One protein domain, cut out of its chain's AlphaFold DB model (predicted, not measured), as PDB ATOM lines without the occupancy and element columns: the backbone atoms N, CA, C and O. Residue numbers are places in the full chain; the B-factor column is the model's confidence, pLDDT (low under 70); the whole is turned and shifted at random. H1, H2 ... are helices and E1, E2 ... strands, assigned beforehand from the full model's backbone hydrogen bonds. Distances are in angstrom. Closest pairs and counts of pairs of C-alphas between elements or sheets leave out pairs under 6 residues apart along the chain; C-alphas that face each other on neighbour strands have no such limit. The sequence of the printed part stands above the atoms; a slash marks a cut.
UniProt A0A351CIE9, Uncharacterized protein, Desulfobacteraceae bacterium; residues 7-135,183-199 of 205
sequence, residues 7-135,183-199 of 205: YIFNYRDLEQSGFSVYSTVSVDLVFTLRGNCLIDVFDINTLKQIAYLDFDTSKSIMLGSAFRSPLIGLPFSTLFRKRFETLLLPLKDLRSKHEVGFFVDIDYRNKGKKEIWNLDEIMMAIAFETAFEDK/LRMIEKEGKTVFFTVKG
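AT A GLANCE: This is residues 7 to 135 and 183 to 199 of the 205 residues of an uncharacterized protein of Desulfobacteraceae bacterium (UniProt A0A351CIE9). Two antiparallel sheets form a trough round one long helix, H4: a curled five-strand sheet covers one side of it and a three-strand sheet another, with E1 beside E2 where the sheets meet. The short helix H1 bridges the sheets near H4, while a loose excursion with H2 and H3 loops past the large sheet on the side away from H4. The printed part has 146 residues with four named helices and eight named strands, in the order E1 H1 E2 E3 E4 E5 H2 H3 E6 H4 E7 E8. The sheets run E2 E3 E4 E5 E6 and E1 E8 E7; the class is mixed, helices and strands. The whole is compact, with a radius of gyration of the C-alphas of 14.5 A and spans of 37 by 37 by 31 A.

IN THESE COORDINATES: Find C-alpha 7 at (133.012, 141.981, 153.197), where E1, residues 7 to 10, begins; H1, 11 to 17, follows. Then come E2, 19 to 23, E3, 28 to 34, 19.8 A long, E4, 38 to 43, 17.3 A, and E5, 49 to 54. Farther on are H2, 78 to 84, H3, 91 to 95, and E6, 102 to 104. H4, 119 to 133, runs 21.3 A from (132.408, 130.334, 155.135). After the cut look for E7, 183 to 188, 16.5 A, and E8, 191 to 198, 20.9 A, ending at (138.628, 138.651, 153.552).

HOW THE PARTS SIT: Begin with E2 E3 E4 E5, a meander, each strand the antiparallel neighbour of the one before, in successive hairpins: look at N 20 and O 31, 2.9 A, N 32 and O 40, 2.9 A, and N 39 and O 53, 2.9 A. E6 is the antiparallel neighbour of E5, with N 103 and O 52 within hydrogen-bond range at 2.9 A. This sheet is twisted. H1 and H4 are on the same face of it, in two layers; H4's height over the sheet is 9.9 A, and C-alphas 53 and 123, the closest of E5 and H4, are 6.9 A apart. H4 is also on the small sheet, two layers again, and runs along the strands, at 15 degrees to E8 on the local plane. There find N 9 and O 195, 2.9 A, and, in the hairpin E7 and E8, N 186 and O 194, 2.8 A. H2 and H3 are apart. Every O i to N i+4 pair is within hydrogen-bond range in H1, H3 and H4; H2 has 2 of 3.

THE WHOLE: The C-alphas of Leu 71 and Glu 189, the two farthest apart, are 41.6 A apart. Residues 136 to 182 are not printed; C-alphas 135 and 183 stand 21.0 A apart across this cut. The links E5 to H2 and E6 to H4 are long. The mean pLDDT of the printed part is 75.2, with residues 64 to 101, 106, 109 to 113 and 115 under 70.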
ATOM      1  N   TYR A   7     134.447 141.929 152.932       91.31
ATOM      2  CA  TYR A   7     133.012 141.981 153.197       91.31
ATOM      3  C   TYR A   7     132.759 142.208 154.691       91.31
ATOM      4  O   TYR A   7     133.639 141.966 155.524       91.31
ATOM      5  N   ILE A   8     131.560 142.668 155.044       93.19
ATOM      6  CA  ILE A   8     131.170 142.942 156.432       93.19
ATOM      7  C   ILE A   8     130.059 141.971 156.836       93.19
ATOM      8  O   ILE A   8     129.014 141.912 156.196       93.19
ATOM      9  N   PHE A   9     130.283 141.229 157.918       95.12
ATOM     10  CA  PHE A   9     129.271 140.415 158.585       95.12
ATOM     11  C   PHE A   9     128.771 141.128 159.845       95.12
ATOM     12  O   PHE A   9     129.591 141.554 160.661       95.12
ATOM     13  N   ASN A  10     127.454 141.234 160.044       95.62
ATOM     14  CA  ASN A  10     126.874 141.867 161.230       95.62
ATOM     15  C   ASN A  10     126.618 140.835 162.340       95.62
ATOM     16  O   ASN A  10     125.533 140.266 162.461       95.62
ATOM     17  N   TYR A  11     127.640 140.596 163.167       96.19
ATOM     18  CA  TYR A  11     127.543 139.673 164.300       96.19
ATOM     19  C   TYR A  11     126.491 140.122 165.323       96.19
ATOM     20  O   TYR A  11     125.790 139.281 165.883       96.19
ATOM     21  N   ARG A  12     126.337 141.434 165.559       94.69
ATOM     22  CA  ARG A  12     125.383 141.912 166.567       94.69
ATOM     23  C   ARG A  12     123.927 141.780 166.125       94.69
ATOM     24  O   ARG A  12     123.096 141.423 166.948       94.69
ATOM     25  N   ASP A  13     123.626 141.998 164.846       92.12
ATOM     26  CA  ASP A  13     122.284 141.738 164.301       92.12
ATOM     27  C   ASP A  13     121.968 140.233 164.289       92.12
ATOM     28  O   ASP A  13     120.879 139.838 164.695       92.12
ATOM     29  N   LEU A  14     122.949 139.368 163.983       93.88
ATOM     30  CA  LEU A  14     122.785 137.916 164.143       93.88
ATOM     31  C   LEU A  14     122.399 137.526 165.583       93.88
ATOM     32  O   LEU A  14     121.510 136.695 165.764       93.88
ATOM     33  N   GLU A  15     123.061 138.105 166.588       90.50
ATOM     34  CA  GLU A  15     122.797 137.841 168.011       90.50
ATOM     35  C   GLU A  15     121.431 138.383 168.462       90.50
ATOM     36  O   GLU A  15     120.680 137.672 169.124       90.50
ATOM     37  N   GLN A  16     121.076 139.608 168.062       89.25
ATOM     38  CA  GLN A  16     119.866 140.295 168.535       89.25
ATOM     39  C   GLN A  16     118.595 139.912 167.764       89.25
ATOM     40  O   GLN A  16     117.538 139.725 168.367       89.25
ATOM     41  N   SER A  17     118.686 139.779 166.439       87.44
ATOM     42  CA  SER A  17     117.563 139.447 165.550       87.44
ATOM     43  C   SER A  17     117.426 137.941 165.291       87.44
ATOM     44  O   SER A  17     116.425 137.492 164.724       87.44
ATOM     45  N   GLY A  18     118.430 137.140 165.669       86.31
ATOM     46  CA  GLY A  18     118.519 135.706 165.368       86.31
ATOM     47  C   GLY A  18     118.867 135.391 163.907       86.31
ATOM     48  O   GLY A  18     118.882 134.219 163.522       86.31
ATOM     49  N   PHE A  19     119.130 136.407 163.077       90.94
ATOM     50  CA  PHE A  19     119.602 136.260 161.699       90.94
ATOM     51  C   PHE A  19     120.421 137.479 161.246       90.94
ATOM     52  O   PHE A  19     120.205 138.581 161.732       90.94
ATOM     53  N   SER A  20     121.331 137.281 160.291       93.31
ATOM     54  CA  SER A  20     122.016 138.352 159.553       93.31
ATOM     55  C   SER A  20     122.171 137.940 158.094       93.31
ATOM     56  O   SER A  20     122.422 136.770 157.794       93.31
ATOM     57  N   VAL A  21     122.077 138.906 157.183       92.56
ATOM     58  CA  VAL A  21     122.480 138.721 155.781       92.56
ATOM     59  C   VAL A  21     123.993 138.940 155.653       92.56
ATOM     60  O   VAL A  21     124.587 139.690 156.430       92.56
ATOM     61  N   TYR A  22     124.614 138.260 154.696       93.00
ATOM     62  CA  TYR A  22     126.006 138.409 154.293       93.00
ATOM     63  C   TYR A  22     126.082 138.403 152.767       93.00
ATOM     64  O   TYR A  22     125.907 137.360 152.135       93.00
ATOM     65  N   SER A  23     126.325 139.579 152.194       90.75
ATOM     66  CA  SER A  23     126.377 139.801 150.749       90.75
ATOM     67  C   SER A  23     127.821 139.817 150.253       90.75
ATOM     68  O   SER A  23     128.646 140.585 150.755       90.75
ATOM     69  N   THR A  24     128.124 139.001 149.244       86.94
ATOM     70  CA  THR A  24     129.343 139.116 148.427       86.94
ATOM     71  C   THR A  24     128.990 139.618 147.024       86.94
ATOM     72  O   THR A  24     127.821 139.797 146.697       86.94
ATOM     73  N   VAL A  25     129.982 139.799 146.143       83.88
ATOM     74  CA  VAL A  25     129.716 140.049 144.708       83.88
ATOM     75  C   VAL A  25     129.102 138.844 143.973       83.88
ATOM     76  O   VAL A  25     128.689 138.982 142.826       83.88
ATOM     77  N   SER A  26     129.083 137.661 144.598       81.62
ATOM     78  CA  SER A  26     128.741 136.377 143.972       81.62
ATOM     79  C   SER A  26     127.486 135.705 144.544       81.62
ATOM     80  O   SER A  26     126.892 134.859 143.873       81.62
ATOM     81  N   VAL A  27     127.093 136.027 145.784       86.00
ATOM     82  CA  VAL A  27     125.950 135.416 146.478       86.00
ATOM     83  C   VAL A  27     125.552 136.198 147.735       86.00
ATOM     84  O   VAL A  27     126.403 136.677 148.485       86.00
ATOM     85  N   ASP A  28     124.248 136.240 148.006       90.50
ATOM     86  CA  ASP A  28     123.699 136.632 149.302       90.50
ATOM     87  C   ASP A  28     123.399 135.394 150.153       90.50
ATOM     88  O   ASP A  28     122.613 134.522 149.766       90.50
ATOM     89  N   LEU A  29     124.003 135.329 151.337       91.44
ATOM     90  CA  LEU A  29     123.728 134.299 152.334       91.44
ATOM     91  C   LEU A  29     122.908 134.873 153.489       91.44
ATOM     92  O   LEU A  29     123.219 135.956 153.983       91.44
ATOM     93  N   VAL A  30     121.929 134.122 154.001       92.38
ATOM     94  CA  VAL A  30     121.356 134.392 155.330       92.38
ATOM     95  C   VAL A  30     121.919 133.399 156.328       92.38
ATOM     96  O   VAL A  30     121.787 132.190 156.152       92.38
ATOM     97  N   PHE A  31     122.526 133.925 157.384       92.69
ATOM     98  CA  PHE A  31     122.912 133.184 158.574       92.69
ATOM     99  C   PHE A  31     121.779 133.308 159.593       92.69
ATOM    100  O   PHE A  31     121.267 134.408 159.797       92.69
ATOM    101  N   THR A  32     121.418 132.224 160.274       90.44
ATOM    102  CA  THR A  32     120.533 132.263 161.450       90.44
ATOM    103  C   THR A  32     121.221 131.660 162.663       90.44
ATOM    104  O   THR A  32     121.919 130.659 162.518       90.44
ATOM    105  N   LEU A  33     120.995 132.232 163.847       88.00
ATOM    106  CA  LEU A  33     121.497 131.730 165.127       88.00
ATOM    107  C   LEU A  33     120.314 131.306 166.003       88.00
ATOM    108  O   LEU A  33     119.423 132.097 166.312       88.00
ATOM    109  N   ARG A  34     120.294 130.034 166.402       80.00
ATOM    110  CA  ARG A  34     119.242 129.422 167.217       80.00
ATOM    111  C   ARG A  34     119.798 129.076 168.596       80.00
ATOM    112  O   ARG A  34     120.728 128.280 168.701       80.00
ATOM    113  N   GLY A  35     119.221 129.666 169.647       73.88
ATOM    114  CA  GLY A  35     119.513 129.324 171.050       73.88
ATOM    115  C   GLY A  35     120.986 129.440 171.457       73.88
ATOM    116  O   GLY A  35     121.440 128.632 172.258       73.88
ATOM    117  N   ASN A  36     121.728 130.384 170.865       74.81
ATOM    118  CA  ASN A  36     123.176 130.585 171.045       74.81
ATOM    119  C   ASN A  36     124.048 129.355 170.712       74.81
ATOM    120  O   ASN A  36     125.203 129.293 171.122       74.81
ATOM    121  N   CYS A  37     123.510 128.371 169.981       81.31
ATOM    122  CA  CYS A  37     124.117 127.043 169.887       81.31
ATOM    123  C   CYS A  37     124.094 126.433 168.472       81.31
ATOM    124  O   CYS A  37     124.978 125.665 168.116       81.31
ATOM    125  N   LEU A  38     123.109 126.769 167.633       85.81
ATOM    126  CA  LEU A  38     122.996 126.234 166.274       85.81
ATOM    127  C   LEU A  38     123.012 127.377 165.256       85.81
ATOM    128  O   LEU A  38     122.143 128.248 165.281       85.81
ATOM    129  N   ILE A  39     124.013 127.362 164.376       89.31
ATOM    130  CA  ILE A  39     124.128 128.254 163.221       89.31
ATOM    131  C   ILE A  39     123.685 127.491 161.977       89.31
ATOM    132  O   ILE A  39     124.161 126.384 161.728       89.31
ATOM    133  N   ASP A  40     122.857 128.115 161.153       87.19
ATOM    134  CA  ASP A  40     122.438 127.605 159.848       87.19
ATOM    135  C   ASP A  40     122.677 128.684 158.782       87.19
ATOM    136  O   ASP A  40     122.517 129.873 159.072       87.19
ATOM    137  N   VAL A  41     123.062 128.298 157.560       88.31
ATOM    138  CA  VAL A  41     123.353 129.241 156.464       88.31
ATOM    139  C   VAL A  41     122.688 128.800 155.164       88.31
ATOM    140  O   VAL A  41     122.731 127.618 154.812       88.31
ATOM    141  N   PHE A  42     122.095 129.754 154.447       85.56
ATOM    142  CA  PHE A  42     121.244 129.522 153.279       85.56
ATOM    143  C   PHE A  42     121.553 130.530 152.163       85.56
ATOM    144  O   PHE A  42     121.777 131.699 152.460       85.56
ATOM    145  N   ASP A  43     121.520 130.109 150.896       85.31
ATOM    146  CA  ASP A  43     121.595 131.019 149.736       85.31
ATOM    147  C   ASP A  43     120.205 131.597 149.439       85.31
ATOM    148  O   ASP A  43     119.281 130.836 149.134       85.31
ATOM    149  N   ILE A  44     120.057 132.929 149.482       84.75
ATOM    150  CA  ILE A  44     118.780 133.622 149.222       84.75
ATOM    151  C   ILE A  44     118.191 133.226 147.860       84.75
ATOM    152  O   ILE A  44     116.984 133.041 147.739       84.75
ATOM    153  N   ASN A  45     119.038 133.031 146.849       81.19
ATOM    154  CA  ASN A  45     118.626 132.787 145.465       81.19
ATOM    155  C   ASN A  45     118.034 131.389 145.245       81.19
ATOM    156  O   ASN A  45     117.363 131.151 144.244       81.19
ATOM    157  N   THR A  46     118.315 130.441 146.145       78.69
ATOM    158  CA  THR A  46     117.837 129.052 146.032       78.69
ATOM    159  C   THR A  46     116.999 128.596 147.223       78.69
ATOM    160  O   THR A  46     116.403 127.522 147.157       78.69
ATOM    161  N   LEU A  47     116.979 129.378 148.310       72.38
ATOM    162  CA  LEU A  47     116.382 129.070 149.617       72.38
ATOM    163  C   LEU A  47     116.871 127.748 150.248       72.38
ATOM    164  O   LEU A  47     116.303 127.270 151.232       72.38
ATOM    165  N   LYS A  48     117.945 127.154 149.714       76.75
ATOM    166  CA  LYS A  48     118.540 125.913 150.223       76.75
ATOM    167  C   LYS A  48     119.454 126.201 151.403       76.75
ATOM    168  O   LYS A  48     120.216 127.167 151.380       76.75
ATOM    169  N   GLN A  49     119.439 125.303 152.385       77.00
ATOM    170  CA  GLN A  49     120.490 125.238 153.393       77.00
ATOM    171  C   GLN A  49     121.789 124.765 152.735       77.00
ATOM    172  O   GLN A  49     121.799 123.747 152.046       77.00
ATOM    173  N   ILE A  50     122.870 125.515 152.940       80.38
ATOM    174  CA  ILE A  50     124.196 125.250 152.359       80.38
ATOM    175  C   ILE A  50     125.284 125.077 153.425       80.38
ATOM    176  O   ILE A  50     126.378 124.614 153.110       80.38
ATOM    177  N   ALA A  51     124.994 125.385 154.693       83.19
ATOM    178  CA  ALA A  51     125.854 125.044 155.824       83.19
ATOM    179  C   ALA A  51     125.072 124.954 157.150       83.19
ATOM    180  O   ALA A  51     123.995 125.542 157.296       83.19
ATOM    181  N   TYR A  52     125.644 124.253 158.132       84.56
ATOM    182  CA  TYR A  52     125.252 124.354 159.544       84.56
ATOM    183  C   TYR A  52     126.432 124.059 160.484       84.56
ATOM    184  O   TYR A  52     127.390 123.384 160.102       84.56
ATOM    185  N   LEU A  53     126.355 124.566 161.714       85.62
ATOM    186  CA  LEU A  53     127.277 124.284 162.815       85.62
ATOM    187  C   LEU A  53     126.471 124.210 164.119       85.62
ATOM    188  O   LEU A  53     125.970 125.230 164.587       85.62
ATOM    189  N   ASP A  54     126.353 123.010 164.692       83.25
ATOM    190  CA  ASP A  54     125.751 122.785 166.013       83.25
ATOM    191  C   ASP A  54     126.863 122.658 167.069       83.25
ATOM    192  O   ASP A  54     127.668 121.721 167.040       83.25
ATOM    193  N   PHE A  55     126.914 123.618 167.991       84.69
ATOM    194  CA  PHE A  55     127.810 123.667 169.144       84.69
ATOM    195  C   PHE A  55     127.004 123.874 170.433       84.69
ATOM    196  O   PHE A  55     125.813 124.161 170.404       84.69
ATOM    197  N   ASP A  56     127.598 123.689 171.608       84.69
ATOM    198  CA  ASP A  56     126.864 123.796 172.870       84.69
ATOM    199  C   ASP A  56     127.732 124.334 174.004       84.69
ATOM    200  O   ASP A  56     128.552 123.611 174.569       84.69
ATOM    201  N   THR A  57     127.531 125.606 174.357       85.69
ATOM    202  CA  THR A  57     128.274 126.291 175.424       85.69
ATOM    203  C   THR A  57     128.007 125.709 176.816       85.69
ATOM    204  O   THR A  57     128.830 125.888 177.711       85.69
ATOM    205  N   SER A  58     126.937 124.920 176.998       83.88
ATOM    206  CA  SER A  58     126.647 124.214 178.255       83.88
ATOM    207  C   SER A  58     127.400 122.883 178.430       83.88
ATOM    208  O   SER A  58     127.350 122.285 179.508       83.88
ATOM    209  N   LYS A  59     128.103 122.392 177.396       82.31
ATOM    210  CA  LYS A  59     128.770 121.077 177.406       82.31
ATOM    211  C   LYS A  59     130.286 121.172 177.594       82.31
ATOM    212  O   LYS A  59     130.953 122.078 177.107       82.31
ATOM    213  N   SER A  60     130.861 120.147 178.229       82.75
ATOM    214  CA  SER A  60     132.317 119.983 178.391       82.75
ATOM    215  C   SER A  60     133.059 119.733 177.069       82.75
ATOM    216  O   SER A  60     134.233 120.080 176.948       82.75
ATOM    217  N   ILE A  61     132.368 119.165 176.076       81.38
ATOM    218  CA  ILE A  61     132.756 119.142 174.662       81.38
ATOM    219  C   ILE A  61     131.704 119.973 173.927       81.38
ATOM    220  O   ILE A  61     130.563 119.538 173.778       81.38
ATOM    221  N   MET A  62     132.093 121.177 173.511       82.31
ATOM    222  CA  MET A  62     131.195 122.178 172.934       82.31
ATOM    223  C   MET A  62     130.934 121.904 171.456       82.31
ATOM    224  O   MET A  62     129.819 122.103 170.995       82.31
ATOM    225  N   LEU A  63     131.921 121.381 170.723       79.75
ATOM    226  CA  LEU A  63     131.747 120.897 169.352       79.75
ATOM    227  C   LEU A  63     132.095 119.406 169.276       79.75
ATOM    228  O   LEU A  63     133.266 119.023 169.342       79.75
ATOM    229  N   GLY A  64     131.059 118.574 169.167       68.94
ATOM    230  CA  GLY A  64     131.172 117.155 168.823       68.94
ATOM    231  C   GLY A  64     131.285 116.951 167.310       68.94
ATOM    232  O   GLY A  64     131.634 117.876 166.575       68.94
ATOM    233  N   SER A  65     130.992 115.742 166.827       58.91
ATOM    234  CA  SER A  65     130.939 115.473 165.386       58.91
ATOM    235  C   SER A  65     130.186 114.195 165.024       58.91
ATOM    236  O   SER A  65     130.685 113.093 165.240       58.91
ATOM    237  N   ALA A  66     129.097 114.365 164.282       45.19
ATOM    238  CA  ALA A  66     128.892 113.638 163.040       45.19
ATOM    239  C   ALA A  66     129.181 114.578 161.854       45.19
ATOM    240  O   ALA A  66     128.363 115.421 161.496       45.19
ATOM    241  N   PHE A  67     130.336 114.413 161.198       45.00
ATOM    242  CA  PHE A  67     130.573 114.965 159.854       45.00
ATOM    243  C   PHE A  67     129.847 114.092 158.814       45.00
ATOM    244  O   PHE A  67     130.464 113.354 158.045       45.00
ATOM    245  N   ARG A  68     128.513 114.134 158.815       38.25
ATOM    246  CA  ARG A  68     127.669 113.555 157.762       38.25
ATOM    247  C   ARG A  68     126.755 114.644 157.223       38.25
ATOM    248  O   ARG A  68     126.281 115.470 157.994       38.25
ATOM    249  N   SER A  69     126.507 114.631 155.912       32.78
ATOM    250  CA  SER A  69     125.461 115.481 155.337       32.78
ATOM    251  C   SER A  69     124.139 115.141 156.032       32.78
ATOM    252  O   SER A  69     123.771 113.960 156.065       32.78
ATOM    253  N   PRO A  70     123.456 116.115 156.648       38.72
ATOM    254  CA  PRO A  70     122.230 115.840 157.355       38.72
ATOM    255  C   PRO A  70     121.122 115.638 156.320       38.72
ATOM    256  O   PRO A  70     120.940 116.449 155.413       38.72
ATOM    257  N   LEU A  71     120.339 114.569 156.465       33.91
ATOM    258  CA  LEU A  71     119.090 114.388 155.717       33.91
ATOM    259  C   LEU A  71     118.018 115.314 156.315       33.91
ATOM    260  O   LEU A  71     117.067 114.879 156.961       33.91
ATOM    261  N   ILE A  72     118.250 116.616 156.149       38.06
ATOM    262  CA  ILE A  72     117.536 117.731 156.764       38.06
ATOM    263  C   ILE A  72     117.175 118.729 155.663       38.06
ATOM    264  O   ILE A  72     118.016 119.453 155.143       38.06
ATOM    265  N   GLY A  73     115.886 118.779 155.337       34.62
ATOM    266  CA  GLY A  73     115.253 119.969 154.777       34.62
ATOM    267  C   GLY A  73     114.377 120.589 155.861       34.62
ATOM    268  O   GLY A  73     113.185 120.303 155.890       34.62
ATOM    269  N   LEU A  74     114.966 121.352 156.795       31.61
ATOM    270  CA  LEU A  74     114.277 121.896 157.981       31.61
ATOM    271  C   LEU A  74     114.645 123.391 158.220       31.61
ATOM    272  O   LEU A  74     115.778 123.673 158.606       31.61
ATOM    273  N   PRO A  75     113.714 124.346 158.027       33.06
ATOM    274  CA  PRO A  75     113.923 125.802 158.238       33.06
ATOM    275  C   PRO A  75     113.646 126.288 159.705       33.06
ATOM    276  O   PRO A  75     113.635 125.456 160.618       33.06
ATOM    277  N   PHE A  76     113.490 127.562 160.147       35.59
ATOM    278  CA  PHE A  76     113.128 128.899 159.591       35.59
ATOM    279  C   PHE A  76     112.277 129.695 160.644       35.59
ATOM    280  O   PHE A  76     111.093 129.408 160.802       35.59
ATOM    281  N   SER A  77     112.852 130.637 161.425       34.06
ATOM    282  CA  SER A  77     112.253 131.306 162.616       34.06
ATOM    283  C   SER A  77     110.937 132.083 162.386       34.06
ATOM    284  O   SER A  77     110.556 132.362 161.259       34.06
ATOM    285  N   THR A  78     110.219 132.484 163.446       33.41
ATOM    286  CA  THR A  78     108.915 133.181 163.324       33.41
ATOM    287  C   THR A  78     109.004 134.571 162.675       33.41
ATOM    288  O   THR A  78     108.079 134.973 161.971       33.41
ATOM    289  N   LEU A  79     110.113 135.292 162.873       36.66
ATOM    290  CA  LEU A  79     110.412 136.542 162.157       36.66
ATOM    291  C   LEU A  79     110.856 136.256 160.715       36.66
ATOM    292  O   LEU A  79     110.405 136.926 159.787       36.66
ATOM    293  N   PHE A  80     111.657 135.206 160.518       39.25
ATOM    294  CA  PHE A  80     112.097 134.744 159.201       39.25
ATOM    295  C   PHE A  80     110.912 134.324 158.312       39.25
ATOM    296  O   PHE A  80     110.817 134.759 157.168       39.25
ATOM    297  N   ARG A  81     109.942 133.582 158.869       40.38
ATOM    298  CA  ARG A  81     108.657 133.193 158.256       40.38
ATOM    299  C   ARG A  81     107.922 134.370 157.616       40.38
ATOM    300  O   ARG A  81     107.332 134.200 156.560       40.38
ATOM    301  N   LYS A  82     107.938 135.550 158.250       46.28
ATOM    302  CA  LYS A  82     107.278 136.763 157.733       46.28
ATOM    303  C   LYS A  82     108.069 137.492 156.646       46.28
ATOM    304  O   LYS A  82     107.480 138.302 155.942       46.28
ATOM    305  N   ARG A  83     109.382 137.266 156.546       47.91
ATOM    306  CA  ARG A  83     110.284 137.993 155.633       47.91
ATOM    307  C   ARG A  83     110.718 137.167 154.417       47.91
ATOM    308  O   ARG A  83     111.077 137.746 153.400       47.91
ATOM    309  N   PHE A  84     110.686 135.842 154.537       50.00
ATOM    310  CA  PHE A  84     111.201 134.885 153.554       50.00
ATOM    311  C   PHE A  84     110.338 133.600 153.473       50.00
ATOM    312  O   PHE A  84     110.833 132.543 153.094       50.00
ATOM    313  N   GLU A  85     109.077 133.661 153.921       50.12
ATOM    314  CA  GLU A  85     107.992 132.665 153.735       50.12
ATOM    315  C   GLU A  85     108.251 131.197 154.155       50.12
ATOM    316  O   GLU A  85     107.433 130.314 153.907       50.12
ATOM    317  N   THR A  86     109.348 130.914 154.863       42.88
ATOM    318  CA  THR A  86     109.836 129.539 155.079       42.88
ATOM    319  C   THR A  86     109.872 129.146 156.576       42.88
ATOM    320  O   THR A  86     110.022 130.000 157.449       42.88
ATOM    321  N   LEU A  87     109.660 127.859 156.902       42.28
ATOM    322  CA  LEU A  87     108.992 127.386 158.140       42.28
ATOM    323  C   LEU A  87     109.880 126.706 159.216       42.28
ATOM    324  O   LEU A  87     110.758 125.925 158.899       42.28
ATOM    325  N   LEU A  88     109.594 126.918 160.506       49.88
ATOM    326  CA  LEU A  88     110.406 126.457 161.655       49.88
ATOM    327  C   LEU A  88     110.260 124.957 162.010       49.88
ATOM    328  O   LEU A  88     109.132 124.518 162.231       49.88
ATOM    329  N   LEU A  89     111.374 124.239 162.254       50.50
ATOM    330  CA  LEU A  89     111.424 123.184 163.292       50.50
ATOM    331  C   LEU A  89     112.197 123.632 164.554       50.50
ATOM    332  O   LEU A  89     113.342 124.085 164.437       50.50
ATOM    333  N   PRO A  90     111.610 123.494 165.762       53.53
ATOM    334  CA  PRO A  90     112.267 123.818 167.028       53.53
ATOM    335  C   PRO A  90     113.604 123.098 167.253       53.53
ATOM    336  O   PRO A  90     113.776 121.927 166.922       53.53
ATOM    337  N   LEU A  91     114.527 123.780 167.938       60.44
ATOM    338  CA  LEU A  91     115.851 123.260 168.315       60.44
ATOM    339  C   LEU A  91     115.787 121.910 169.064       60.44
ATOM    340  O   LEU A  91     116.626 121.035 168.852       60.44
ATOM    341  N   LYS A  92     114.765 121.722 169.912       60.75
ATOM    342  CA  LYS A  92     114.510 120.477 170.656       60.75
ATOM    343  C   LYS A  92     114.213 119.284 169.735       60.75
ATOM    344  O   LYS A  92     114.626 118.162 170.027       60.75
ATOM    345  N   ASP A  93     113.547 119.532 168.613       54.81
ATOM    346  CA  ASP A  93     113.068 118.499 167.685       54.81
ATOM    347  C   ASP A  93     114.140 118.110 166.650       54.81
ATOM    348  O   ASP A  93     114.051 117.057 166.019       54.81
ATOM    349  N   LEU A  94     115.173 118.953 166.519       56.28
ATOM    350  CA  LEU A  94     116.428 118.680 165.815       56.28
ATOM    351  C   LEU A  94     117.382 117.858 166.694       56.28
ATOM    352  O   LEU A  94     117.791 116.758 166.322       56.28
ATOM    353  N   ARG A  95     117.682 118.353 167.903       57.59
ATOM    354  CA  ARG A  95     118.640 117.729 168.839       57.59
ATOM    355  C   ARG A  95     118.178 116.395 169.441       57.59
ATOM    356  O   ARG A  95     118.978 115.710 170.066       57.59
ATOM    357  N   SER A  96     116.919 116.005 169.245       50.91
ATOM    358  CA  SER A  96     116.398 114.677 169.610       50.91
ATOM    359  C   SER A  96     116.573 113.611 168.518       50.91
ATOM    360  O   SER A  96     116.263 112.448 168.768       50.91
ATOM    361  N   LYS A  97     117.057 113.975 167.320       46.03
ATOM    362  CA  LYS A  97     117.125 113.077 166.149       46.03
ATOM    363  C   LYS A  97     118.522 112.892 165.550       46.03
ATOM    364  O   LYS A  97     118.709 111.974 164.755       46.03
ATOM    365  N   HIS A  98     119.484 113.753 165.886       49.53
ATOM    366  CA  HIS A  98     120.768 113.835 165.182       49.53
ATOM    367  C   HIS A  98     121.951 114.075 166.129       49.53
ATOM    368  O   HIS A  98     121.824 114.760 167.142       49.53
ATOM    369  N   GLU A  99     123.118 113.542 165.762       47.28
ATOM    370  CA  GLU A  99     124.388 113.883 166.405       47.28
ATOM    371  C   GLU A  99     124.906 115.235 165.889       47.28
ATOM    372  O   GLU A  99     124.866 115.518 164.690       47.28
ATOM    373  N   VAL A 100     125.393 116.075 166.808       56.19
ATOM    374  CA  VAL A 100     125.865 117.443 166.522       56.19
ATOM    375  C   VAL A 100     127.060 117.448 165.563       56.19
ATOM    376  O   VAL A 100     127.906 116.552 165.610       56.19
ATOM    377  N   GLY A 101     127.174 118.459 164.702       63.34
ATOM    378  CA  GLY A 101     128.212 118.479 163.672       63.34
ATOM    379  C   GLY A 101     128.380 119.814 162.957       63.34
ATOM    380  O   GLY A 101     127.750 120.813 163.299       63.34
ATOM    381  N   PHE A 102     129.262 119.800 161.959       71.44
ATOM    382  CA  PHE A 102     129.656 120.952 161.156       71.44
ATOM    383  C   PHE A 102     129.690 120.548 159.680       71.44
ATOM    384  O   PHE A 102     130.337 119.567 159.315       71.44
ATOM    385  N   PHE A 103     129.004 121.298 158.823       76.06
ATOM    386  CA  PHE A 103     128.927 121.035 157.390       76.06
ATOM    387  C   PHE A 103     128.917 122.342 156.604       76.06
ATOM    388  O   PHE A 103     128.274 123.310 157.006       76.06
ATOM    389  N   VAL A 104     129.586 122.328 155.453       72.94
ATOM    390  CA  VAL A 104     129.513 123.362 154.419       72.94
ATOM    391  C   VAL A 104     129.478 122.644 153.071       72.94
ATOM    392  O   VAL A 104     130.327 121.780 152.822       72.94
ATOM    393  N   ASP A 105     128.512 122.994 152.226       74.75
ATOM    394  CA  ASP A 105     128.361 122.446 150.880       74.75
ATOM    395  C   ASP A 105     129.589 122.746 150.003       74.75
ATOM    396  O   ASP A 105     130.253 123.778 150.139       74.75
ATOM    397  N   ILE A 106     129.914 121.821 149.099       69.25
ATOM    398  CA  ILE A 106     131.143 121.874 148.305       69.25
ATOM    399  C   ILE A 106     131.193 123.069 147.341       69.25
ATOM    400  O   ILE A 106     132.273 123.620 147.132       69.25
ATOM    401  N   ASP A 107     130.053 123.547 146.831       75.56
ATOM    402  CA  ASP A 107     130.015 124.728 145.957       75.56
ATOM    403  C   ASP A 107     130.210 126.048 146.725       75.56
ATOM    404  O   ASP A 107     130.509 127.075 146.113       75.56
ATOM    405  N   TYR A 108     130.129 126.009 148.059       74.38
ATOM    406  CA  TYR A 108     130.240 127.153 148.974       74.38
ATOM    407  C   TYR A 108     131.539 127.124 149.799       74.38
ATOM    408  O   TYR A 108     131.795 128.014 150.612       74.38
ATOM    409  N   ARG A 109     132.382 126.103 149.598       69.56
ATOM    410  CA  ARG A 109     133.606 125.863 150.367       69.56
ATOM    411  C   ARG A 109     134.851 126.221 149.557       69.56
ATOM    412  O   ARG A 109     135.187 125.514 148.618       69.56
ATOM    413  N   ASN A 110     135.572 127.265 149.972       62.66
ATOM    414  CA  ASN A 110     136.984 127.552 149.658       62.66
ATOM    415  C   ASN A 110     137.450 127.103 148.249       62.66
ATOM    416  O   ASN A 110     138.107 126.071 148.116       62.66
ATOM    417  N   LYS A 111     137.160 127.927 147.227       58.00
ATOM    418  CA  LYS A 111     137.250 127.650 145.767       58.00
ATOM    419  C   LYS A 111     136.072 126.871 145.147       58.00
ATOM    420  O   LYS A 111     136.149 126.503 143.979       58.00
ATOM    421  N   GLY A 112     134.983 126.652 145.885       57.47
ATOM    422  CA  GLY A 112     133.698 126.222 145.319       57.47
ATOM    423  C   GLY A 112     133.094 127.255 144.350       57.47
ATOM    424  O   GLY A 112     133.485 128.425 144.360       57.47
ATOM    425  N   LYS A 113     132.126 126.830 143.523       63.47
ATOM    426  CA  LYS A 113     131.539 127.621 142.415       63.47
ATOM    427  C   LYS A 113     130.960 128.990 142.806       63.47
ATOM    428  O   LYS A 113     130.782 129.831 141.934       63.47
ATOM    429  N   LYS A 114     130.624 129.207 144.081       71.75
ATOM    430  CA  LYS A 114     130.064 130.468 144.603       71.75
ATOM    431  C   LYS A 114     131.133 131.469 145.062       71.75
ATOM    432  O   LYS A 114     130.789 132.527 145.580       71.75
ATOM    433  N   GLU A 115     132.414 131.134 144.911       66.94
ATOM    434  CA  GLU A 115     133.590 131.972 145.210       66.94
ATOM    435  C   GLU A 115     133.735 132.451 146.668       66.94
ATOM    436  O   GLU A 115     134.659 133.195 146.992       66.94
ATOM    437  N   ILE A 116     132.890 131.976 147.591       71.81
ATOM    438  CA  ILE A 116     132.990 132.329 149.010       71.81
ATOM    439  C   ILE A 116     134.306 131.797 149.589       71.81
ATOM    440  O   ILE A 116     134.554 130.587 149.656       71.81
ATOM    441  N   TRP A 117     135.133 132.719 150.074       70.62
ATOM    442  CA  TRP A 117     136.323 132.412 150.854       70.62
ATOM    443  C   TRP A 117     135.963 132.411 152.352       70.62
ATOM    444  O   TRP A 117     135.456 133.394 152.885       70.62
ATOM    445  N   ASN A 118     136.238 131.299 153.038       76.00
ATOM    446  CA  ASN A 118     136.127 131.104 154.490       76.00
ATOM    447  C   ASN A 118     134.735 131.113 155.137       76.00
ATOM    448  O   ASN A 118     134.621 131.492 156.304       76.00
ATOM    449  N   LEU A 119     133.695 130.608 154.469       86.12
ATOM    450  CA  LEU A 119     132.408 130.334 155.135       86.12
ATOM    451  C   LEU A 119     132.587 129.488 156.417       86.12
ATOM    452  O   LEU A 119     131.964 129.755 157.443       86.12
ATOM    453  N   ASP A 120     133.531 128.542 156.392       83.25
ATOM    454  CA  ASP A 120     133.912 127.720 157.544       83.25
ATOM    455  C   ASP A 120     134.535 128.520 158.708       83.25
ATOM    456  O   ASP A 120     134.393 128.135 159.865       83.25
ATOM    457  N   GLU A 121     135.208 129.639 158.429       87.38
ATOM    458  CA  GLU A 121     135.797 130.516 159.451       87.38
ATOM    459  C   GLU A 121     134.789 131.528 159.995       87.38
ATOM    460  O   GLU A 121     134.834 131.809 161.187       87.38
ATOM    461  N   ILE A 122     133.849 132.021 159.173       92.31
ATOM    462  CA  ILE A 122     132.744 132.876 159.645       92.31
ATOM    463  C   ILE A 122     131.927 132.117 160.696       92.31
ATOM    464  O   ILE A 122     131.699 132.624 161.791       92.31
ATOM    465  N   MET A 123     131.540 130.873 160.401       92.12
ATOM    466  CA  MET A 123     130.728 130.058 161.311       92.12
ATOM    467  C   MET A 123     131.474 129.720 162.609       92.12
ATOM    468  O   MET A 123     130.911 129.860 163.694       92.12
ATOM    469  N   MET A 124     132.760 129.357 162.524       91.69
ATOM    470  CA  MET A 124     133.587 129.138 163.717       91.69
ATOM    471  C   MET A 124     133.830 130.431 164.512       91.69
ATOM    472  O   MET A 124     133.860 130.378 165.738       91.69
ATOM    473  N   ALA A 125     133.960 131.591 163.857       94.31
ATOM    474  CA  ALA A 125     134.104 132.884 164.527       94.31
ATOM    475  C   ALA A 125     132.832 133.286 165.286       94.31
ATOM    476  O   ALA A 125     132.941 133.720 166.429       94.31
ATOM    477  N   ILE A 126     131.643 133.069 164.708       95.00
ATOM    478  CA  ILE A 126     130.361 133.234 165.414       95.00
ATOM    479  C   ILE A 126     130.346 132.342 166.666       95.00
ATOM    480  O   ILE A 126     130.148 132.848 167.764       95.00
ATOM    481  N   ALA A 127     130.627 131.039 166.529       93.75
ATOM    482  CA  ALA A 127     130.595 130.099 167.654       93.75
ATOM    483  C   ALA A 127     131.611 130.436 168.766       93.75
ATOM    484  O   ALA A 127     131.300 130.338 169.955       93.75
ATOM    485  N   PHE A 128     132.821 130.869 168.394       94.75
ATOM    486  CA  PHE A 128     133.839 131.336 169.337       94.75
ATOM    487  C   PHE A 128     133.447 132.639 170.037       94.75
ATOM    488  O   PHE A 128     133.742 132.791 171.221       94.75
ATOM    489  N   GLU A 129     132.797 133.564 169.332       95.62
ATOM    490  CA  GLU A 129     132.380 134.842 169.902       95.62
ATOM    491  C   GLU A 129     131.189 134.673 170.843       95.62
ATOM    492  O   GLU A 129     131.241 135.157 171.970       95.62
ATOM    493  N   THR A 130     130.177 133.891 170.456       93.44
ATOM    494  CA  THR A 130     129.043 133.551 171.326       93.44
ATOM    495  C   THR A 130     129.522 132.872 172.612       93.44
ATOM    496  O   THR A 130     129.154 133.302 173.703       93.44
ATOM    497  N   ALA A 131     130.445 131.907 172.520       93.81
ATOM    498  CA  ALA A 131     131.054 131.295 173.701       93.81
ATOM    499  C   ALA A 131     131.865 132.293 174.559       93.81
ATOM    500  O   ALA A 131     131.860 132.211 175.788       93.81
ATOM    501  N   PHE A 132     132.561 133.252 173.943       94.44
ATOM    502  CA  PHE A 132     133.309 134.279 174.673       94.44
ATOM    503  C   PHE A 132     132.381 135.280 175.387       94.44
ATOM    504  O   PHE A 132     132.671 135.706 176.511       94.44
ATOM    505  N   GLU A 133     131.235 135.619 174.791       92.56
ATOM    506  CA  GLU A 133     130.201 136.427 175.444       92.56
ATOM    507  C   GLU A 133     129.506 135.650 176.581       92.56
ATOM    508  O   GLU A 133     129.326 136.229 177.657       92.56
ATOM    509  N   ASP A 134     129.329 134.330 176.448       91.81
ATOM    510  CA  ASP A 134     128.989 133.371 177.526       91.81
ATOM    511  C   ASP A 134     130.120 133.187 178.579       91.81
ATOM    512  O   ASP A 134     130.036 132.342 179.471       91.81
ATOM    513  N   LYS A 135     131.190 133.997 178.520       94.31
ATOM    514  CA  LYS A 135     132.341 134.040 179.451       94.31
ATOM    515  C   LYS A 135     133.248 132.805 179.435       94.31
ATOM    516  O   LYS A 135     134.166 132.715 180.252       94.31
ATOM    517  N   LEU A 183     139.482 136.630 159.056       89.81
ATOM    518  CA  LEU A 183     138.513 137.500 159.719       89.81
ATOM    519  C   LEU A 183     139.208 138.457 160.694       89.81
ATOM    520  O   LEU A 183     140.143 138.083 161.398       89.81
ATOM    521  N   ARG A 184     138.700 139.688 160.780       91.69
ATOM    522  CA  ARG A 184     139.017 140.653 161.841       91.69
ATOM    523  C   ARG A 184     137.726 141.099 162.505       91.69
ATOM    524  O   ARG A 184     136.742 141.351 161.819       91.69
ATOM    525  N   MET A 185     137.725 141.210 163.826       93.31
ATOM    526  CA  MET A 185     136.551 141.662 164.574       93.31
ATOM    527  C   MET A 185     136.604 143.176 164.771       93.31
ATOM    528  O   MET A 185     137.669 143.728 165.052       93.31
ATOM    529  N   ILE A 186     135.456 143.834 164.644       94.44
ATOM    530  CA  ILE A 186     135.268 145.245 164.981       94.44
ATOM    531  C   ILE A 186     134.492 145.292 166.296       94.44
ATOM    532  O   ILE A 186     133.301 144.971 166.335       94.44
ATOM    533  N   GLU A 187     135.179 145.674 167.371       93.94
ATOM    534  CA  GLU A 187     134.594 145.858 168.703       93.94
ATOM    535  C   GLU A 187     134.151 147.322 168.908       93.94
ATOM    536  O   GLU A 187     134.861 148.256 168.536       93.94
ATOM    537  N   LYS A 188     132.994 147.531 169.546       93.31
ATOM    538  CA  LYS A 188     132.514 148.820 170.078       93.31
ATOM    539  C   LYS A 188     132.118 148.605 171.535       93.31
ATOM    540  O   LYS A 188     131.462 147.615 171.842       93.31
ATOM    541  N   GLU A 189     132.530 149.498 172.437       90.88
ATOM    542  CA  GLU A 189     132.191 149.413 173.876       90.88
ATOM    543  C   GLU A 189     132.539 148.046 174.519       90.88
ATOM    544  O   GLU A 189     131.872 147.577 175.437       90.88
ATOM    545  N   GLY A 190     133.591 147.380 174.023       86.25
ATOM    546  CA  GLY A 190     134.024 146.058 174.496       86.25
ATOM    547  C   GLY A 190     133.192 144.868 173.997       86.25
ATOM    548  O   GLY A 190     133.436 143.746 174.437       86.25
ATOM    549  N   LYS A 191     132.238 145.086 173.082       91.25
ATOM    550  CA  LYS A 191     131.446 144.049 172.402       91.25
ATOM    551  C   LYS A 191     131.783 143.979 170.917       91.25
ATOM    552  O   LYS A 191     131.915 145.016 170.270       91.25
ATOM    553  N   THR A 192     131.824 142.784 170.335       94.19
ATOM    554  CA  THR A 192     131.923 142.646 168.871       94.19
ATOM    555  C   THR A 192     130.640 143.129 168.198       94.19
ATOM    556  O   THR A 192     129.538 142.769 168.615       94.19
ATOM    557  N   VAL A 193     130.767 143.938 167.148       96.44
ATOM    558  CA  VAL A 193     129.635 144.387 166.321       96.44
ATOM    559  C   VAL A 193     129.680 143.721 164.952       96.44
ATOM    560  O   VAL A 193     128.687 143.139 164.517       96.44
ATOM    561  N   PHE A 194     130.847 143.745 164.304       96.38
ATOM    562  CA  PHE A 194     131.034 143.215 162.955       96.38
ATOM    563  C   PHE A 194     132.243 142.283 162.857       96.38
ATOM    564  O   PHE A 194     133.214 142.430 163.602       96.38
ATOM    565  N   PHE A 195     132.231 141.406 161.853       95.06
ATOM    566  CA  PHE A 195     133.448 140.807 161.310       95.06
ATOM    567  C   PHE A 195     133.748 141.400 159.932       95.06
ATOM    568  O   PHE A 195     132.900 141.387 159.044       95.06
ATOM    569  N   THR A 196     134.972 141.876 159.731       93.00
ATOM    570  CA  THR A 196     135.540 142.118 158.405       93.00
ATOM    571  C   THR A 196     136.095 140.797 157.881       93.00
ATOM    572  O   THR A 196     137.036 140.253 158.460       93.00
ATOM    573  N   VAL A 197     135.514 140.276 156.804       90.75
ATOM    574  CA  VAL A 197     135.856 138.981 156.199       90.75
ATOM    575  C   VAL A 197     136.651 139.215 154.918       90.75
ATOM    576  O   VAL A 197     136.207 139.952 154.041       90.75
ATOM    577  N   LYS A 198     137.823 138.591 154.778       87.31
ATOM    578  CA  LYS A 198     138.628 138.651 153.552       87.31
ATOM    579  C   LYS A 198     137.950 137.846 152.440       87.31
ATOM    580  O   LYS A 198     137.880 136.621 152.511       87.31
ATOM    581  N   GLY A 199     137.490 138.548 151.407       79.81
ATOM    582  CA  GLY A 199     136.731 137.997 150.284       79.81
ATOM    583  C   GLY A 199     137.565 137.331 149.188       79.81
ATOM    584  O   GLY A 199     136.999 136.649 148.344       79.81
TER     585      GLY A 199